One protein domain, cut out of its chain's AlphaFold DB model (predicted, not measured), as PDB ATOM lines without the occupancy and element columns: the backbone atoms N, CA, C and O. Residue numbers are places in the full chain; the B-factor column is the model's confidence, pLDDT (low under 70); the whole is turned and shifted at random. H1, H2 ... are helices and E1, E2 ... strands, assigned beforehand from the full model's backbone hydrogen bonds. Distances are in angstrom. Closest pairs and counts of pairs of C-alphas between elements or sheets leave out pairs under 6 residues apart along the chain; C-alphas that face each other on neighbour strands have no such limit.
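This is residues 2 to 46 of the 225 residues of an uncharacterized protein of Methanobacteriales archaeon (UniProt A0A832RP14). What shape is this? A short helix, H1, a strand hairpin, E1 and E2, and the beginning of a long helix, H2, form a small body, from which residues 36 to 46, of which 36 to 45 belong to H2, stick out as an arm. What is printed? The printed part has 45 residues with H1, E1, E2 and H2 in that order, class mixed, helices and strands; it is loose, with radius of gyration of the C-alphas 12.1 A, spanning 35 by 23 by 15 A.

How do strands E1, residues 18 to 21, and E2, residues 24 to 27, pair? They are an antiparallel hairpin at 150 degrees, with N 19 and O 26 within hydrogen-bond range at 2.8 A. Where are helices H1, residues 2 to 12, and H2, residues 28 to 45? They are near each other; H1 and E2 are apart. The closest C-alphas of H1 and E1, Ile 5 and Ala 19, are 7.0 A apart; those of E1 and H2, Tyr 18 and Tyr 28, 4.8 A. In both helices every O i to N i+4 pair is within hydrogen-bond range.

Where does H1 begin? C-alpha 2 is at (134.920, 193.856, 139.862), and H1 is 15.5 A long. Where does H2 end? C-alpha 45 is at (154.657, 182.602, 139.239), and H2 is 25.7 A long; E1 is 9.4 A and E2 9.9 A.

How large is it? The two C-alphas farthest apart, of Asn 12 and Lys 45, are 36.0 A apart. Is anything cut or uncertain? The printed part has no cut, its three links are tight, and no printed residue is under 70 in pLDDT.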
ATOM      1  N   ALA A   2     135.428 195.157 140.349       71.88
ATOM      2  CA  ALA A   2     134.920 193.856 139.862       71.88
ATOM      3  C   ALA A   2     133.506 193.500 140.373       71.88
ATOM      4  O   ALA A   2     132.655 193.025 139.622       71.88
ATOM      5  N   GLN A   3     133.214 193.804 141.642       81.00
ATOM      6  CA  GLN A   3     131.880 193.587 142.214       81.00
ATOM      7  C   GLN A   3     130.792 194.425 141.523       81.00
ATOM      8  O   GLN A   3     129.666 193.959 141.377       81.00
ATOM      9  N   ASN A   4     131.127 195.628 141.046       81.88
ATOM     10  CA  ASN A   4     130.175 196.508 140.359       81.88
ATOM     11  C   ASN A   4     129.840 195.973 138.965       81.88
ATOM     12  O   ASN A   4     128.682 195.993 138.565       81.88
ATOM     13  N   ILE A   5     130.835 195.415 138.272       81.69
ATOM     14  CA  ILE A   5     130.650 194.722 136.992       81.69
ATOM     15  C   ILE A   5     129.733 193.508 137.183       81.69
ATOM     16  O   ILE A   5     128.741 193.369 136.473       81.69
ATOM     17  N   LYS A   6     130.000 192.681 138.204       82.38
ATOM     18  CA  LYS A   6     129.158 191.523 138.545       82.38
ATOM     19  C   LYS A   6     127.715 191.930 138.859       82.38
ATOM     20  O   LYS A   6     126.786 191.278 138.392       82.38
ATOM     21  N   LYS A   7     127.518 192.998 139.639       87.62
ATOM     22  CA  LYS A   7     126.183 193.539 139.953       87.62
ATOM     23  C   LYS A   7     125.466 194.033 138.692       87.62
ATOM     24  O   LYS A   7     124.312 193.673 138.490       87.62
ATOM     25  N   PHE A   8     126.155 194.779 137.824       86.12
ATOM     26  CA  PHE A   8     125.594 195.260 136.561       86.12
ATOM     27  C   PHE A   8     125.134 194.103 135.670       86.12
ATOM     28  O   PHE A   8     123.999 194.109 135.206       86.12
ATOM     29  N   MET A   9     125.985 193.091 135.481       84.19
ATOM     30  CA  MET A   9     125.672 191.933 134.638       84.19
ATOM     31  C   MET A   9     124.473 191.142 135.162       84.19
ATOM     32  O   MET A   9     123.606 190.775 134.378       84.19
ATOM     33  N   LYS A  10     124.385 190.933 136.483       88.12
ATOM     34  CA  LYS A  10     123.227 190.271 137.102       88.12
ATOM     35  C   LYS A  10     121.925 191.047 136.902       88.12
ATOM     36  O   LYS A  10     120.894 190.428 136.690       88.12
ATOM     37  N   ALA A  11     121.975 192.374 136.987       89.06
ATOM     38  CA  ALA A  11     120.789 193.218 136.872       89.06
ATOM     39  C   ALA A  11     120.334 193.444 135.421       89.06
ATOM     40  O   ALA A  11     119.151 193.647 135.186       89.06
ATOM     41  N   ASN A  12     121.259 193.428 134.453       80.62
ATOM     42  CA  ASN A  12     120.984 193.862 133.077       80.62
ATOM     43  C   ASN A  12     121.102 192.742 132.030       80.62
ATOM     44  O   ASN A  12     120.890 193.009 130.851       80.62
ATOM     45  N   GLY A  13     121.519 191.527 132.410       81.62
ATOM     46  CA  GLY A  13     121.688 190.397 131.483       81.62
ATOM     47  C   GLY A  13     122.775 190.587 130.414       81.62
ATOM     48  O   GLY A  13     122.903 189.767 129.515       81.62
ATOM     49  N   ARG A  14     123.570 191.662 130.499       75.75
ATOM     50  CA  ARG A  14     124.629 192.015 129.542       75.75
ATOM     51  C   ARG A  14     125.851 192.601 130.242       75.75
ATOM     52  O   ARG A  14     125.752 193.122 131.356       75.75
ATOM     53  N   SER A  15     127.003 192.572 129.576       76.69
ATOM     54  CA  SER A  15     128.202 193.266 130.056       76.69
ATOM     55  C   SER A  15     128.032 194.794 130.027       76.69
ATOM     56  O   SER A  15     127.325 195.324 129.162       76.69
ATOM     57  N   PRO A  16     128.687 195.534 130.940       81.12
ATOM     58  CA  PRO A  16     128.771 196.987 130.839       81.12
ATOM     59  C   PRO A  16     129.663 197.400 129.658       81.12
ATOM     60  O   PRO A  16     130.500 196.626 129.205       81.12
ATOM     61  N   ASN A  17     129.535 198.644 129.193       80.44
ATOM     62  CA  ASN A  17     130.417 199.176 128.143       80.44
ATOM     63  C   ASN A  17     131.820 199.487 128.701       80.44
ATOM     64  O   ASN A  17     132.835 199.290 128.036       80.44
ATOM     65  N   TYR A  18     131.878 199.953 129.950       83.25
ATOM     66  CA  TYR A  18     133.100 200.292 130.672       83.25
ATOM     67  C   TYR A  18     132.896 200.134 132.182       83.25
ATOM     68  O   TYR A  18     131.764 200.081 132.665       83.25
ATOM     69  N   ALA A  19     133.990 200.109 132.940       84.88
ATOM     70  CA  ALA A  19     133.972 200.333 134.378       84.88
ATOM     71  C   ALA A  19     134.811 201.564 134.727       84.88
ATOM     72  O   ALA A  19     135.891 201.777 134.171       84.88
ATOM     73  N   THR A  20     134.321 202.364 135.670       84.12
ATOM     74  CA  THR A  20     135.100 203.456 136.254       84.12
ATOM     75  C   THR A  20     136.102 202.874 137.246       84.12
ATOM     76  O   THR A  20     135.735 202.136 138.164       84.12
ATOM     77  N   THR A  21     137.373 203.195 137.039       81.31
ATOM     78  CA  THR A  21     138.505 202.800 137.879       81.31
ATOM     79  C   THR A  21     139.218 204.051 138.396       81.31
ATOM     80  O   THR A  21     138.911 205.162 137.964       81.31
ATOM     81  N   THR A  22     140.192 203.881 139.289       82.94
ATOM     82  CA  THR A  22     141.040 204.984 139.772       82.94
ATOM     83  C   THR A  22     141.877 205.631 138.666       82.94
ATOM     84  O   THR A  22     142.260 206.784 138.804       82.94
ATOM     85  N   ILE A  23     142.116 204.923 137.559       80.38
ATOM     86  CA  ILE A  23     142.864 205.413 136.390       80.38
ATOM     87  C   ILE A  23     141.944 205.877 135.246       80.38
ATOM     88  O   ILE A  23     142.393 206.067 134.120       80.38
ATOM     89  N   GLY A  24     140.643 206.038 135.516       86.19
ATOM     90  CA  GLY A  24     139.643 206.477 134.541       86.19
ATOM     91  C   GLY A  24     138.695 205.370 134.078       86.19
ATOM     92  O   GLY A  24     138.581 204.302 134.693       86.19
ATOM     93  N   LYS A  25     137.948 205.647 133.002       86.12
ATOM     94  CA  LYS A  25     137.010 204.689 132.402       86.12
ATOM     95  C   LYS A  25     137.777 203.687 131.546       86.12
ATOM     96  O   LYS A  25     138.446 204.074 130.598       86.12
ATOM     97  N   VAL A  26     137.621 202.405 131.855       83.69
ATOM     98  CA  VAL A  26     138.226 201.306 131.096       83.69
ATOM     99  C   VAL A  26     137.116 200.472 130.475       83.69
ATOM    100  O   VAL A  26     136.191 200.063 131.180       83.69
ATOM    101  N   ASN A  27     137.183 200.214 129.170       83.69
ATOM    102  CA  ASN A  27     136.200 199.373 128.491       83.69
ATOM    103  C   ASN A  27     136.219 197.934 129.032       83.69
ATOM    104  O   ASN A  27     137.243 197.419 129.489       83.69
ATOM    105  N   TYR A  28     135.060 197.280 128.994       81.75
ATOM    106  CA  TYR A  28     134.875 195.972 129.620       81.75
ATOM    107  C   TYR A  28     135.844 194.901 129.091       81.75
ATOM    108  O   TYR A  28     136.379 194.119 129.875       81.75
ATOM    109  N   GLN A  29     136.150 194.913 127.793       79.62
ATOM    110  CA  GLN A  29     137.069 193.965 127.155       79.62
ATOM    111  C   GLN A  29     138.491 194.072 127.721       79.62
ATOM    112  O   GLN A  29     139.096 193.061 128.076       79.62
ATOM    113  N   SER A  30     138.999 195.294 127.884       83.12
ATOM    114  CA  SER A  30     140.324 195.543 128.466       83.12
ATOM    115  C   SER A  30     140.416 195.085 129.919       83.12
ATOM    116  O   SER A  30     141.463 194.606 130.352       83.12
ATOM    117  N   LEU A  31     139.312 195.173 130.672       84.19
ATOM    118  CA  LEU A  31     139.242 194.658 132.043       84.19
ATOM    119  C   LEU A  31     139.300 193.131 132.076       84.19
ATOM    120  O   LEU A  31     140.065 192.575 132.861       84.19
ATOM    121  N   ILE A  32     138.543 192.449 131.209       84.00
ATOM    122  CA  ILE A  32     138.600 190.986 131.090       84.00
ATOM    123  C   ILE A  32     140.007 190.530 130.693       84.00
ATOM    124  O   ILE A  32     140.558 189.626 131.321       84.00
ATOM    125  N   TYR A  33     140.630 191.199 129.721       81.81
ATOM    126  CA  TYR A  33     141.997 190.900 129.303       81.81
ATOM    127  C   TYR A  33     143.020 191.120 130.431       81.81
ATOM    128  O   TYR A  33     143.921 190.303 130.635       81.81
ATOM    129  N   ALA A  34     142.866 192.186 131.221       83.81
ATOM    130  CA  ALA A  34     143.694 192.415 132.399       83.81
ATOM    131  C   ALA A  34     143.533 191.297 133.445       83.81
ATOM    132  O   ALA A  34     144.541 190.761 133.904       83.81
ATOM    133  N   TYR A  35     142.302 190.885 133.769       83.06
ATOM    134  CA  TYR A  35     142.061 189.782 134.708       83.06
ATOM    135  C   TYR A  35     142.640 188.454 134.213       83.06
ATOM    136  O   TYR A  35     143.285 187.749 134.987       83.06
ATOM    137  N   ALA A  36     142.496 188.139 132.924       79.69
ATOM    138  CA  ALA A  36     143.085 186.939 132.335       79.69
ATOM    139  C   ALA A  36     144.618 186.923 132.469       79.69
ATOM    140  O   ALA A  36     145.198 185.904 132.846       79.69
ATOM    141  N   ARG A  37     145.288 188.064 132.237       85.44
ATOM    142  CA  ARG A  37     146.745 188.183 132.432       85.44
ATOM    143  C   ARG A  37     147.162 188.036 133.894       85.44
ATOM    144  O   ARG A  37     148.188 187.416 134.148       85.44
ATOM    145  N   ILE A  38     146.373 188.547 134.841       85.12
ATOM    146  CA  ILE A  38     146.621 188.364 136.282       85.12
ATOM    147  C   ILE A  38     146.557 186.881 136.653       85.12
ATOM    148  O   ILE A  38     147.472 186.380 137.302       85.12
ATOM    149  N   ILE A  39     145.509 186.179 136.215       79.00
ATOM    150  CA  ILE A  39     145.323 184.745 136.482       79.00
ATOM    151  C   ILE A  39     146.467 183.938 135.861       79.00
ATOM    152  O   ILE A  39     147.074 183.108 136.531       79.00
ATOM    153  N   ASN A  40     146.824 184.221 134.606       76.12
ATOM    154  CA  ASN A  40     147.939 183.554 133.936       76.12
ATOM    155  C   ASN A  40     149.281 183.812 134.647       76.12
ATOM    156  O   ASN A  40     150.080 182.895 134.822       76.12
ATOM    157  N   PHE A  41     149.528 185.046 135.101       84.88
ATOM    158  CA  PHE A  41     150.721 185.373 135.882       84.88
ATOM    159  C   PHE A  41     150.756 184.591 137.200       84.88
ATOM    160  O   PHE A  41     151.783 183.996 137.518       84.88
ATOM    161  N   TYR A  42     149.635 184.541 137.926       81.50
ATOM    162  CA  TYR A  42     149.518 183.779 139.168       81.50
ATOM    163  C   TYR A  42     149.808 182.293 138.944       81.50
ATOM    164  O   TYR A  42     150.645 181.728 139.642       81.50
ATOM    165  N   ASN A  43     149.220 181.691 137.907       81.38
ATOM    166  CA  ASN A  43     149.458 180.290 137.557       81.38
ATOM    167  C   ASN A  43     150.933 180.006 137.229       81.38
ATOM    168  O   ASN A  43     151.434 178.934 137.547       81.38
ATOM    169  N   LYS A  44     151.647 180.960 136.611       80.12
ATOM    170  CA  LYS A  44     153.062 180.793 136.235       80.12
ATOM    171  C   LYS A  44     154.055 181.119 137.348       80.12
ATOM    172  O   LYS A  44     155.177 180.621 137.316       80.12
ATOM    173  N   LYS A  45     153.715 182.032 138.260       86.12
ATOM    174  CA  LYS A  45     154.657 182.602 139.239       86.12
ATOM    175  C   LYS A  45     154.282 182.316 140.692       86.12
ATOM    176  O   LYS A  45     155.044 182.694 141.574       86.12
ATOM    177  N   GLY A  46     153.128 181.695 140.947       90.31
ATOM    178  CA  GLY A  46     152.640 181.360 142.289       90.31
ATOM    179  C   GLY A  46     152.312 182.575 143.163       90.31
ATOM    180  O   GLY A  46     152.160 182.443 144.372       90.31
TER     181      GLY A  46